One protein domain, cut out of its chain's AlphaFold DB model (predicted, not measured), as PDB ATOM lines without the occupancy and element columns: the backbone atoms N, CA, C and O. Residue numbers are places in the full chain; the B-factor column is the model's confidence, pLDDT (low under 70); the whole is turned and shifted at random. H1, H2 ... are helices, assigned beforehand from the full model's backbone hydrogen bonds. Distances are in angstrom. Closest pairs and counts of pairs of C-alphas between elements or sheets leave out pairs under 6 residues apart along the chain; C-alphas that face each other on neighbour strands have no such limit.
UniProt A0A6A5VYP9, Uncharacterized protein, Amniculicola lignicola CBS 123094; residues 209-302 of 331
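This is residues 209 to 302 of the 331 residues of an uncharacterized protein of Amniculicola lignicola CBS 123094 (UniProt A0A6A5VYP9). Picture a small compact head with one long straight arm: H1, H2, H3 and the first part of H4 make the head, and the rest of H4, residues 273 to 302, sticks out of it alone. In the head, H2 packs slantwise on the first part of H4, H3 turns into H4 at a corner, and H1 sits near H2. The printed part has 94 residues with four named helices, in the order H1, H2, H3, H4, and no named strand; the class is all helix. The whole is extended, with a radius of gyration of the C-alphas of 21.1 A, and its spans are 71 by 27 by 19 A, the arm making the length.

Start at Leu 209 and go on to C-alpha 212 at (-26.605, 26.739, 21.989), where H1 begins; it covers residues 212 to 221 and is 14.1 A long. After a tight link you reach H2, residues 227 to 241, 21.0 A long from first to last C-alpha. A short link leads to H3, residues 248 to 257, 14.5 A long. One residue later, find C-alpha 259 at (-39.934, 26.674, 28.311); from there H4 runs through residues 259 to 302, 64.1 A, to C-alpha 302 at (-33.172, 84.873, 54.305).

Look first at H2 and H4, which touch at a steep tilt of 58 degrees and run the same way. Their closest C-alphas are those of Ala 233 and Ile 265, 5.4 A apart, and H4 touches H2 with residues 261 to 269 alone. H3 and H4 touch only at the corner by their link, and only just, with 3 pairs of C-alphas within 8 A; the closest are those of Leu 255 and Ala 262, 5.3 A apart, and the tilt is a steep 53 degrees. H1 and H2 are close but not clearly touching, with the C-alphas of Val 218 and Phe 229 6.7 A apart; they run opposite ways at a shallow tilt of 34 degrees, only just short of steep. H1 and H3 are only just apart, their closest C-alphas 8.4 A from each other. In H1, H2, H3 and H4 every O i to N i+4 pair is within hydrogen-bond range.

Measure from Ala 221 to Ile 302 and you have the two C-alphas farthest apart, 71.3 A. Without residues 273 to 302, which stand free, the body of 64 residues spans 27 by 26 by 19 A. The printed part has no cut and no long link. The mean pLDDT of the printed part is 97.8, and no printed residue is under 70.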
ATOM      1  N   LEU A 209     -20.177  33.834  26.611       98.25
ATOM      2  CA  LEU A 209     -21.456  33.326  26.129       98.25
ATOM      3  C   LEU A 209     -21.255  31.849  25.754       98.25
ATOM      4  O   LEU A 209     -20.231  31.502  25.157       98.25
ATOM      5  N   LEU A 210     -22.161  30.983  26.205       98.50
ATOM      6  CA  LEU A 210     -22.159  29.577  25.813       98.50
ATOM      7  C   LEU A 210     -22.815  29.420  24.444       98.50
ATOM      8  O   LEU A 210     -23.752  30.150  24.133       98.50
ATOM      9  N   ASP A 211     -22.353  28.439  23.677       98.38
ATOM     10  CA  ASP A 211     -23.004  28.074  22.420       98.38
ATOM     11  C   ASP A 211     -24.325  27.342  22.713       98.38
ATOM     12  O   ASP A 211     -24.455  26.689  23.754       98.38
ATOM     13  N   TYR A 212     -25.298  27.391  21.796       98.44
ATOM     14  CA  TYR A 212     -26.605  26.739  21.989       98.44
ATOM     15  C   TYR A 212     -26.487  25.244  22.320       98.44
ATOM     16  O   TYR A 212     -27.166  24.760  23.223       98.44
ATOM     17  N   GLU A 213     -25.551  24.530  21.689       98.44
ATOM     18  CA  GLU A 213     -25.287  23.115  21.987       98.44
ATOM     19  C   GLU A 213     -24.826  22.894  23.440       98.44
ATOM     20  O   GLU A 213     -25.158  21.890  24.075       98.44
ATOM     21  N   GLU A 214     -24.049  23.823  23.998       98.50
ATOM     22  CA  GLU A 214     -23.601  23.752  25.388       98.50
ATOM     23  C   GLU A 214     -24.734  24.082  26.363       98.50
ATOM     24  O   GLU A 214     -24.821  23.458  27.426       98.50
ATOM     25  N   ILE A 215     -25.607  25.026  25.995       98.62
ATOM     26  CA  ILE A 215     -26.827  25.347  26.741       98.62
ATOM     27  C   ILE A 215     -27.729  24.108  26.782       98.62
ATOM     28  O   ILE A 215     -28.081  23.670  27.877       98.62
ATOM     29  N   ASP A 216     -28.001  23.470  25.641       98.50
ATOM     30  CA  ASP A 216     -28.818  22.251  25.546       98.50
ATOM     31  C   ASP A 216     -28.300  21.140  26.465       98.50
ATOM     32  O   ASP A 216     -29.067  20.493  27.184       98.50
ATOM     33  N   VAL A 217     -26.978  20.948  26.509       98.38
ATOM     34  CA  VAL A 217     -26.352  19.964  27.401       98.38
ATOM     35  C   VAL A 217     -26.616  20.301  28.869       98.38
ATOM     36  O   VAL A 217     -26.897  19.393  29.651       98.38
ATOM     37  N   VAL A 218     -26.545  21.574  29.268       98.44
ATOM     38  CA  VAL A 218     -26.872  21.996  30.640       98.44
ATOM     39  C   VAL A 218     -28.351  21.761  30.946       98.44
ATOM     40  O   VAL A 218     -28.662  21.213  32.006       98.44
ATOM     41  N   LEU A 219     -29.254  22.129  30.032       97.94
ATOM     42  CA  LEU A 219     -30.701  21.986  30.219       97.94
ATOM     43  C   LEU A 219     -31.125  20.521  30.360       97.94
ATOM     44  O   LEU A 219     -31.973  20.212  31.206       97.94
ATOM     45  N   ALA A 220     -30.518  19.640  29.561       97.44
ATOM     46  CA  ALA A 220     -30.765  18.204  29.574       97.44
ATOM     47  C   ALA A 220     -30.127  17.509  30.784       97.44
ATOM     48  O   ALA A 220     -30.714  16.589  31.351       97.44
ATOM     49  N   ALA A 221     -28.922  17.926  31.186       97.62
ATOM     50  CA  ALA A 221     -28.180  17.246  32.240       97.62
ATOM     51  C   ALA A 221     -28.571  17.693  33.654       97.62
ATOM     52  O   ALA A 221     -28.485  16.888  34.585       97.62
ATOM     53  N   LEU A 222     -28.951  18.964  33.842       97.75
ATOM     54  CA  LEU A 222     -29.104  19.568  35.167       97.75
ATOM     55  C   LEU A 222     -30.560  19.979  35.468       97.75
ATOM     56  O   LEU A 222     -31.255  20.566  34.626       97.75
ATOM     57  N   PRO A 223     -31.059  19.717  36.691       97.19
ATOM     58  CA  PRO A 223     -32.364  20.213  37.115       97.19
ATOM     59  C   PRO A 223     -32.350  21.744  37.256       97.19
ATOM     60  O   PRO A 223     -31.301  22.346  37.465       97.19
ATOM     61  N   ALA A 224     -33.526  22.380  37.185       97.81
ATOM     62  CA  ALA A 224     -33.643  23.840  37.344       97.81
ATOM     63  C   ALA A 224     -33.179  24.332  38.730       97.81
ATOM     64  O   ALA A 224     -32.765  25.475  38.892       97.81
ATOM     65  N   THR A 225     -33.228  23.450  39.729       97.44
ATOM     66  CA  THR A 225     -32.756  23.706  41.093       97.44
ATOM     67  C   THR A 225     -31.232  23.669  41.223       97.44
ATOM     68  O   THR A 225     -30.707  24.050  42.268       97.44
ATOM     69  N   ASP A 226     -30.501  23.211  40.199       98.19
ATOM     70  CA  ASP A 226     -29.043  23.169  40.237       98.19
ATOM     71  C   ASP A 226     -28.450  24.580  40.179       98.19
ATOM     72  O   ASP A 226     -28.825  25.414  39.354       98.19
ATOM     73  N   ARG A 227     -27.443  24.842  41.015       97.75
ATOM     74  CA  ARG A 227     -26.803  26.161  41.080       97.75
ATOM     75  C   ARG A 227     -26.126  26.559  39.765       97.75
ATOM     76  O   ARG A 227     -26.030  27.747  39.461       97.75
ATOM     77  N   SER A 228     -25.625  25.597  38.997       98.19
ATOM     78  CA  SER A 228     -24.998  25.844  37.694       98.19
ATOM     79  C   SER A 228     -26.053  26.232  36.655       98.19
ATOM     80  O   SER A 228     -25.828  27.175  35.904       98.19
ATOM     81  N   PHE A 229     -27.227  25.588  36.684       98.62
ATOM     82  CA  PHE A 229     -28.385  25.976  35.873       98.62
ATOM     83  C   PHE A 229     -28.860  27.395  36.219       98.62
ATOM     84  O   PHE A 229     -29.003  28.234  35.337       98.62
ATOM     85  N   GLN A 230     -29.032  27.702  37.508       98.56
ATOM     86  CA  GLN A 230     -29.440  29.042  37.954       98.56
ATOM     87  C   GLN A 230     -28.428  30.122  37.547       98.56
ATOM     88  O   GLN A 230     -28.808  31.217  37.140       98.56
ATOM     89  N   THR A 231     -27.129  29.806  37.616       98.56
ATOM     90  CA  THR A 231     -26.064  30.716  37.161       98.56
ATOM     91  C   THR A 231     -26.186  30.997  35.664       98.56
ATOM     92  O   THR A 231     -26.017  32.143  35.259       98.56
ATOM     93  N   LEU A 232     -26.510  29.978  34.859       98.69
ATOM     94  CA  LEU A 232     -26.747  30.123  33.422       98.69
ATOM     95  C   LEU A 232     -27.955  31.018  33.133       98.69
ATOM     96  O   LEU A 232     -27.818  31.981  32.387       98.69
ATOM     97  N   ALA A 233     -29.103  30.750  33.757       98.69
ATOM     98  CA  ALA A 233     -30.305  31.564  33.569       98.69
ATOM     99  C   ALA A 233     -30.065  33.036  33.957       98.69
ATOM    100  O   ALA A 233     -30.435  33.946  33.215       98.69
ATOM    101  N   ASN A 234     -29.372  33.279  35.074       98.44
ATOM    102  CA  ASN A 234     -29.033  34.629  35.521       98.44
ATOM    103  C   ASN A 234     -28.059  35.351  34.574       98.44
ATOM    104  O   ASN A 234     -28.247  36.532  34.282       98.44
ATOM    105  N   ASP A 235     -27.025  34.658  34.088       98.62
ATOM    106  CA  ASP A 235     -26.065  35.228  33.136       98.62
ATOM    107  C   ASP A 235     -26.736  35.568  31.792       98.62
ATOM    108  O   ASP A 235     -26.560  36.678  31.286       98.62
ATOM    109  N   LEU A 236     -27.589  34.681  31.265       98.50
ATOM    110  CA  LEU A 236     -28.351  34.929  30.037       98.50
ATOM    111  C   LEU A 236     -29.356  36.079  30.198       98.50
ATOM    112  O   LEU A 236     -29.390  36.968  29.348       98.50
ATOM    113  N   SER A 237     -30.103  36.125  31.307       98.50
ATOM    114  CA  SER A 237     -30.997  37.247  31.644       98.50
ATOM    115  C   SER A 237     -30.240  38.581  31.662       98.50
ATOM    116  O   SER A 237     -30.653  39.569  31.045       98.50
ATOM    117  N   PHE A 238     -29.070  38.608  32.310       98.12
ATOM    118  CA  PHE A 238     -28.221  39.794  32.354       98.12
ATOM    119  C   PHE A 238     -27.746  40.221  30.958       98.12
ATOM    120  O   PHE A 238     -27.848  41.403  30.613       98.12
ATOM    121  N   ARG A 239     -27.248  39.285  30.141       98.38
ATOM    122  CA  ARG A 239     -26.769  39.578  28.780       98.38
ATOM    123  C   ARG A 239     -27.887  40.052  27.863       98.38
ATOM    124  O   ARG A 239     -27.670  41.019  27.132       98.38
ATOM    125  N   ARG A 240     -29.072  39.443  27.942       97.88
ATOM    126  CA  ARG A 240     -30.264  39.857  27.190       97.88
ATOM    127  C   ARG A 240     -30.654  41.289  27.540       97.88
ATOM    128  O   ARG A 240     -30.746  42.132  26.656       97.88
ATOM    129  N   HIS A 241     -30.744  41.608  28.833       97.56
ATOM    130  CA  HIS A 241     -31.027  42.970  29.295       97.56
ATOM    131  C   HIS A 241     -29.982  43.998  28.824       97.56
ATOM    132  O   HIS A 241     -30.303  45.169  28.620       97.56
ATOM    133  N   LYS A 242     -28.722  43.580  28.664       98.00
ATOM    134  CA  LYS A 242     -27.632  44.430  28.170       98.00
ATOM    135  C   LYS A 242     -27.505  44.475  26.646       98.00
ATOM    136  O   LYS A 242     -26.638  45.204  26.173       98.00
ATOM    137  N   GLY A 243     -28.319  43.729  25.896       97.81
ATOM    138  CA  GLY A 243     -28.178  43.611  24.442       97.81
ATOM    139  C   GLY A 243     -26.834  43.004  24.024       97.81
ATOM    140  O   GLY A 243     -26.282  43.378  22.997       97.81
ATOM    141  N   MET A 244     -26.260  42.124  24.855       98.31
ATOM    142  CA  MET A 244     -24.968  41.468  24.602       98.31
ATOM    143  C   MET A 244     -25.101  40.139  23.847       98.31
ATOM    144  O   MET A 244     -24.091  39.481  23.603       98.31
ATOM    145  N   ILE A 245     -26.327  39.722  23.526       98.31
ATOM    146  CA  ILE A 245     -26.603  38.535  22.715       98.31
ATOM    147  C   ILE A 245     -26.554  38.975  21.242       98.31
ATOM    148  O   ILE A 245     -27.332  39.860  20.881       98.31
ATOM    149  N   PRO A 246     -25.634  38.442  20.415       98.12
ATOM    150  CA  PRO A 246     -25.453  38.894  19.030       98.12
ATOM    151  C   PRO A 246     -26.685  38.690  18.134       98.12
ATOM    152  O   PRO A 246     -26.933  39.484  17.231       98.12
ATOM    153  N   ASP A 247     -27.439  37.631  18.398       98.12
ATOM    154  CA  ASP A 247     -28.505  37.043  17.591       98.12
ATOM    155  C   ASP A 247     -29.814  36.987  18.395       98.12
ATOM    156  O   ASP A 247     -30.348  35.927  18.708       98.12
ATOM    157  N   ALA A 248     -30.321  38.159  18.789       98.12
ATOM    158  CA  ALA A 248     -31.471  38.268  19.692       98.12
ATOM    159  C   ALA A 248     -32.736  37.545  19.184       98.12
ATOM    160  O   ALA A 248     -33.410  36.891  19.977       98.12
ATOM    161  N   ASP A 249     -33.026  37.619  17.880       98.31
ATOM    162  CA  ASP A 249     -34.208  36.982  17.283       98.31
ATOM    163  C   ASP A 249     -34.117  35.444  17.334       98.31
ATOM    164  O   ASP A 249     -35.085  34.767  17.694       98.31
ATOM    165  N   ASP A 250     -32.936  34.886  17.041       98.38
ATOM    166  CA  ASP A 250     -32.678  33.443  17.123       98.38
ATOM    167  C   ASP A 250     -32.717  32.965  18.580       98.38
ATOM    168  O   ASP A 250     -33.266  31.901  18.877       98.38
ATOM    169  N   PHE A 251     -32.211  33.779  19.510       98.38
ATOM    170  CA  PHE A 251     -32.277  33.495  20.938       98.38
ATOM    171  C   PHE A 251     -33.722  33.473  21.459       98.38
ATOM    172  O   PHE A 251     -34.086  32.574  22.220       98.38
ATOM    173  N   ASP A 252     -34.575  34.406  21.033       98.25
ATOM    174  CA  ASP A 252     -35.994  34.416  21.409       98.25
ATOM    175  C   ASP A 252     -36.734  33.190  20.838       98.25
ATOM    176  O   ASP A 252     -37.520  32.549  21.548       98.25
ATOM    177  N   ALA A 253     -36.432  32.790  19.598       98.31
ATOM    178  CA  ALA A 253     -36.938  31.544  19.020       98.31
ATOM    179  C   ALA A 253     -36.427  30.304  19.781       98.31
ATOM    180  O   ALA A 253     -37.174  29.345  20.003       98.31
ATOM    181  N   TYR A 254     -35.172  30.319  20.231       98.31
ATOM    182  CA  TYR A 254     -34.600  29.263  21.060       98.31
ATOM    183  C   TYR A 254     -35.300  29.162  22.427       98.31
ATOM    184  O   TYR A 254     -35.627  28.055  22.868       98.31
ATOM    185  N   LEU A 255     -35.604  30.291  23.077       98.31
ATOM    186  CA  LEU A 255     -36.355  30.322  24.337       98.31
ATOM    187  C   LEU A 255     -37.789  29.813  24.178       98.31
ATOM    188  O   LEU A 255     -38.271  29.096  25.054       98.31
ATOM    189  N   ALA A 256     -38.446  30.099  23.051       98.19
ATOM    190  CA  ALA A 256     -39.783  29.578  22.762       98.19
ATOM    191  C   ALA A 256     -39.827  28.036  22.727       98.19
ATOM    192  O   ALA A 256     -40.836  27.439  23.097       98.19
ATOM    193  N   ASN A 257     -38.721  27.389  22.343       98.06
ATOM    194  CA  ASN A 257     -38.587  25.929  22.344       98.06
ATOM    195  C   ASN A 257     -38.141  25.353  23.701       98.06
ATOM    196  O   ASN A 257     -38.245  24.148  23.927       98.06
ATOM    197  N   ASN A 258     -37.665  26.196  24.620       98.00
ATOM    198  CA  ASN A 258     -37.072  25.793  25.892       98.00
ATOM    199  C   ASN A 258     -37.791  26.449  27.079       98.00
ATOM    200  O   ASN A 258     -37.195  27.221  27.833       98.00
ATOM    201  N   ALA A 259     -39.062  26.084  27.285       97.94
ATOM    202  CA  ALA A 259     -39.934  26.674  28.311       97.94
ATOM    203  C   ALA A 259     -39.287  26.742  29.708       97.94
ATOM    204  O   ALA A 259     -39.279  27.791  30.336       97.94
ATOM    205  N   LYS A 260     -38.624  25.663  30.154       97.81
ATOM    206  CA  LYS A 260     -37.929  25.614  31.457       97.81
ATOM    207  C   LYS A 260     -36.879  26.724  31.624       97.81
ATOM    208  O   LYS A 260     -36.701  27.231  32.727       97.81
ATOM    209  N   LEU A 261     -36.138  27.055  30.563       98.38
ATOM    210  CA  LEU A 261     -35.142  28.130  30.595       98.38
ATOM    211  C   LEU A 261     -35.812  29.501  30.482       98.38
ATOM    212  O   LEU A 261     -35.427  30.418  31.203       98.38
ATOM    213  N   ALA A 262     -36.815  29.627  29.609       98.50
ATOM    214  CA  ALA A 262     -37.577  30.859  29.429       98.50
ATOM    215  C   ALA A 262     -38.248  31.308  30.736       98.50
ATOM    216  O   ALA A 262     -38.095  32.461  31.129       98.50
ATOM    217  N   ASP A 263     -38.895  30.382  31.449       98.38
ATOM    218  CA  ASP A 263     -39.540  30.639  32.739       98.38
ATOM    219  C   ASP A 263     -38.524  31.130  33.780       98.38
ATOM    220  O   ASP A 263     -38.748  32.137  34.449       98.38
ATOM    221  N   ALA A 264     -37.363  30.468  33.867       98.44
ATOM    222  CA  ALA A 264     -36.301  30.851  34.795       98.44
ATOM    223  C   ALA A 264     -35.720  32.241  34.480       98.44
ATOM    224  O   ALA A 264     -35.433  33.017  35.390       98.44
ATOM    225  N   ILE A 265     -35.550  32.579  33.198       98.56
ATOM    226  CA  ILE A 265     -35.099  33.914  32.780       98.56
ATOM    227  C   ILE A 265     -36.161  34.966  33.113       98.56
ATOM    228  O   ILE A 265     -35.810  36.010  33.660       98.56
ATOM    229  N   ALA A 266     -37.437  34.691  32.834       98.44
ATOM    230  CA  ALA A 266     -38.537  35.613  33.101       98.44
ATOM    231  C   ALA A 266     -38.693  35.911  34.603       98.44
ATOM    232  O   ALA A 266     -38.884  37.068  34.983       98.44
ATOM    233  N   GLU A 267     -38.549  34.898  35.463       98.12
ATOM    234  CA  GLU A 267     -38.561  35.062  36.922       98.12
ATOM    235  C   GLU A 267     -37.438  36.006  37.390       98.12
ATOM    236  O   GLU A 267     -37.688  36.972  38.116       98.12
ATOM    237  N   ILE A 268     -36.212  35.790  36.902       98.25
ATOM    238  CA  ILE A 268     -35.046  36.624  37.232       98.25
ATOM    239  C   ILE A 268     -35.209  38.052  36.689       98.25
ATOM    240  O   ILE A 268     -34.863  39.030  37.360       98.25
ATOM    241  N   GLU A 269     -35.743  38.207  35.476       97.94
ATOM    242  CA  GLU A 269     -36.019  39.517  34.879       97.94
ATOM    243  C   GLU A 269     -37.045  40.306  35.701       97.94
ATOM    244  O   GLU A 269     -36.830  41.500  35.944       97.94
ATOM    245  N   ALA A 270     -38.108  39.646  36.172       98.25
ATOM    246  CA  ALA A 270     -39.130  40.243  37.026       98.25
ATOM    247  C   ALA A 270     -38.554  40.684  38.381       98.25
ATOM    248  O   ALA A 270     -38.783  41.822  38.804       98.25
ATOM    249  N   GLU A 271     -37.742  39.841  39.031       97.94
ATOM    250  CA  GLU A 271     -37.058  40.189  40.283       97.94
ATOM    251  C   GLU A 271     -36.145  41.411  40.090       97.94
ATOM    252  O   GLU A 271     -36.223  42.401  40.828       97.94
ATOM    253  N   HIS A 272     -35.308  41.395  39.051       96.19
ATOM    254  CA  HIS A 272     -34.417  42.507  38.750       96.19
ATOM    255  C   HIS A 272     -35.173  43.794  38.402       96.19
ATOM    256  O   HIS A 272     -34.718  44.882  38.767       96.19
ATOM    257  N   GLN A 273     -36.314  43.698  37.717       96.94
ATOM    258  CA  GLN A 273     -37.148  44.851  37.400       96.94
ATOM    259  C   GLN A 273     -37.727  45.487  38.666       96.94
ATOM    260  O   GLN A 273     -37.547  46.689  38.865       96.94
ATOM    261  N   ALA A 274     -38.292  44.683  39.570       97.62
ATOM    262  CA  ALA A 274     -38.801  45.165  40.853       97.62
ATOM    263  C   ALA A 274     -37.702  45.858  41.682       97.62
ATOM    264  O   ALA A 274     -37.902  46.946  42.231       97.62
ATOM    265  N   VAL A 275     -36.492  45.286  41.719       97.31
ATOM    266  CA  VAL A 275     -35.338  45.895  42.407       97.31
ATOM    267  C   VAL A 275     -34.923  47.223  41.760       97.31
ATOM    268  O   VAL A 275     -34.559  48.169  42.468       97.31
ATOM    269  N   ARG A 276     -34.956  47.329  40.424       95.44
ATOM    270  CA  ARG A 276     -34.636  48.575  39.703       95.44
ATOM    271  C   ARG A 276     -35.650  49.673  39.996       95.44
ATOM    272  O   ARG A 276     -35.235  50.797  40.278       95.44
ATOM    273  N   GLU A 277     -36.936  49.351  39.977       97.56
ATOM    274  CA  GLU A 277     -38.022  50.289  40.275       97.56
ATOM    275  C   GLU A 277     -37.936  50.801  41.713       97.56
ATOM    276  O   GLU A 277     -37.907  52.012  41.933       97.56
ATOM    277  N   ALA A 278     -37.742  49.903  42.685       97.94
ATOM    278  CA  ALA A 278     -37.554  50.281  44.083       97.94
ATOM    279  C   ALA A 278     -36.336  51.205  44.276       97.94
ATOM    280  O   ALA A 278     -36.402  52.207  44.993       97.94
ATOM    281  N   ARG A 279     -35.210  50.917  43.604       97.88
ATOM    282  CA  ARG A 279     -34.015  51.779  43.638       97.88
ATOM    283  C   ARG A 279     -34.253  53.127  42.965       97.88
ATOM    284  O   ARG A 279     -33.738  54.138  43.447       97.88
ATOM    285  N   HIS A 280     -34.989  53.159  41.856       97.69
ATOM    286  CA  HIS A 280     -35.345  54.400  41.175       97.69
ATOM    287  C   HIS A 280     -36.216  55.277  42.078       97.69
ATOM    288  O   HIS A 280     -35.874  56.434  42.318       97.69
ATOM    289  N   GLU A 281     -37.258  54.706  42.678       98.06
ATOM    290  CA  GLU A 281     -38.142  55.417  43.596       98.06
ATOM    291  C   GLU A 281     -37.384  55.958  44.821       98.06
ATOM    292  O   GLU A 281     -37.538  57.123  45.197       98.06
ATOM    293  N   GLN A 282     -36.493  55.156  45.415       97.81
ATOM    294  CA  GLN A 282     -35.630  55.607  46.511       97.81
ATOM    295  C   GLN A 282     -34.743  56.791  46.104       97.81
ATOM    296  O   GLN A 282     -34.582  57.732  46.885       97.81
ATOM    297  N   ARG A 283     -34.188  56.783  44.884       98.12
ATOM    298  CA  ARG A 283     -33.375  57.895  44.362       98.12
ATOM    299  C   ARG A 283     -34.206  59.156  44.152       98.12
ATOM    300  O   ARG A 283     -33.757  60.227  44.557       98.12
ATOM    301  N   VAL A 284     -35.409  59.033  43.593       98.25
ATOM    302  CA  VAL A 284     -36.337  60.161  43.406       98.25
ATOM    303  C   VAL A 284     -36.721  60.769  44.757       98.25
ATOM    304  O   VAL A 284     -36.557  61.972  44.961       98.25
ATOM    305  N   ARG A 285     -37.119  59.943  45.736       98.25
ATOM    306  CA  ARG A 285     -37.446  60.397  47.102       98.25
ATOM    307  C   ARG A 285     -36.254  61.056  47.802       98.25
ATOM    308  O   ARG A 285     -36.422  62.034  48.532       98.25
ATOM    309  N   ALA A 286     -35.044  60.530  47.611       98.00
ATOM    310  CA  ALA A 286     -33.831  61.113  48.178       98.00
ATOM    311  C   ALA A 286     -33.484  62.467  47.537       98.00
ATOM    312  O   ALA A 286     -33.089  63.389  48.253       98.00
ATOM    313  N   ALA A 287     -33.652  62.602  46.219       98.00
ATOM    314  CA  ALA A 287     -33.443  63.855  45.499       98.00
ATOM    315  C   ALA A 287     -34.448  64.933  45.939       98.00
ATOM    316  O   ALA A 287     -34.031  66.031  46.305       98.00
ATOM    317  N   ASP A 288     -35.738  64.598  46.027       97.88
ATOM    318  CA  ASP A 288     -36.780  65.509  46.523       97.88
ATOM    319  C   ASP A 288     -36.509  65.944  47.974       97.88
ATOM    320  O   ASP A 288     -36.539  67.129  48.304       97.88
ATOM    321  N   ARG A 289     -36.119  65.010  48.852       98.12
ATOM    322  CA  ARG A 289     -35.735  65.351  50.231       98.12
ATOM    323  C   ARG A 289     -34.562  66.332  50.277       98.12
ATOM    324  O   ARG A 289     -34.578  67.245  51.101       98.12
ATOM    325  N   ARG A 290     -33.550  66.155  49.420       98.25
ATOM    326  CA  ARG A 290     -32.409  67.080  49.321       98.25
ATOM    327  C   ARG A 290     -32.854  68.458  48.835       98.25
ATOM    328  O   ARG A 290     -32.483  69.440  49.469       98.25
ATOM    329  N   HIS A 291     -33.698  68.513  47.807       97.69
ATOM    330  CA  HIS A 291     -34.255  69.758  47.280       97.69
ATOM    331  C   HIS A 291     -35.042  70.524  48.352       97.69
ATOM    332  O   HIS A 291     -34.757  71.683  48.636       97.69
ATOM    333  N   ARG A 292     -35.953  69.852  49.069       97.31
ATOM    334  CA  ARG A 292     -36.726  70.466  50.166       97.31
ATOM    335  C   ARG A 292     -35.846  70.965  51.310       97.31
ATOM    336  O   ARG A 292     -36.169  71.964  51.947       97.31
ATOM    337  N   LEU A 293     -34.761  70.258  51.625       98.12
ATOM    338  CA  LEU A 293     -33.811  70.699  52.649       98.12
ATOM    339  C   LEU A 293     -33.007  71.922  52.193       98.12
ATOM    340  O   LEU A 293     -32.735  72.784  53.026       98.12
ATOM    341  N   GLN A 294     -32.655  72.013  50.908       97.75
ATOM    342  CA  GLN A 294     -32.025  73.202  50.326       97.75
ATOM    343  C   GLN A 294     -32.979  74.399  50.366       97.75
ATOM    344  O   GLN A 294     -32.623  75.401  50.981       97.75
ATOM    345  N   GLU A 295     -34.221  74.251  49.884       96.25
ATOM    346  CA  GLU A 295     -35.248  75.305  49.977       96.25
ATOM    347  C   GLU A 295     -35.418  75.795  51.425       96.25
ATOM    348  O   GLU A 295     -35.430  76.993  51.702       96.25
ATOM    349  N   LYS A 296     -35.507  74.872  52.394       96.31
ATOM    350  CA  LYS A 296     -35.636  75.232  53.816       96.31
ATOM    351  C   LYS A 296     -34.423  75.994  54.350       96.31
ATOM    352  O   LYS A 296     -34.602  76.893  55.170       96.31
ATOM    353  N   ARG A 297     -33.207  75.636  53.926       97.50
ATOM    354  CA  ARG A 297     -31.970  76.324  54.331       97.50
ATOM    355  C   ARG A 297     -31.890  77.726  53.744       97.50
ATOM    356  O   ARG A 297     -31.548  78.646  54.477       97.50
ATOM    357  N   GLU A 298     -32.258  77.899  52.479       96.06
ATOM    358  CA  GLU A 298     -32.310  79.210  51.823       96.06
ATOM    359  C   GLU A 298     -33.332  80.125  52.501       96.06
ATOM    360  O   GLU A 298     -33.007  81.246  52.890       96.06
ATOM    361  N   VAL A 299     -34.541  79.617  52.761       93.06
ATOM    362  CA  VAL A 299     -35.573  80.364  53.495       93.06
ATOM    363  C   VAL A 299     -35.104  80.723  54.909       93.06
ATOM    364  O   VAL A 299     -35.356  81.834  55.375       93.06
ATOM    365  N   ALA A 300     -34.419  79.815  55.611       94.31
ATOM    366  CA  ALA A 300     -33.876  80.093  56.941       94.31
ATOM    367  C   ALA A 300     -32.770  81.161  56.907       94.31
ATOM    368  O   ALA A 300     -32.766  82.043  57.765       94.31
ATOM    369  N   ALA A 301     -31.886  81.124  55.907       94.19
ATOM    370  CA  ALA A 301     -30.841  82.126  55.716       94.19
ATOM    371  C   ALA A 301     -31.437  83.518  55.446       94.19
ATOM    372  O   ALA A 301     -31.044  84.481  56.098       94.19
ATOM    373  N   ILE A 302     -32.453  83.614  54.578       88.12
ATOM    374  CA  ILE A 302     -33.172  84.873  54.305       88.12
ATOM    375  C   ILE A 302     -33.847  85.412  55.577       88.12
ATOM    376  O   ILE A 302     -33.804  86.606  55.862       88.12
TER     377      ILE A 302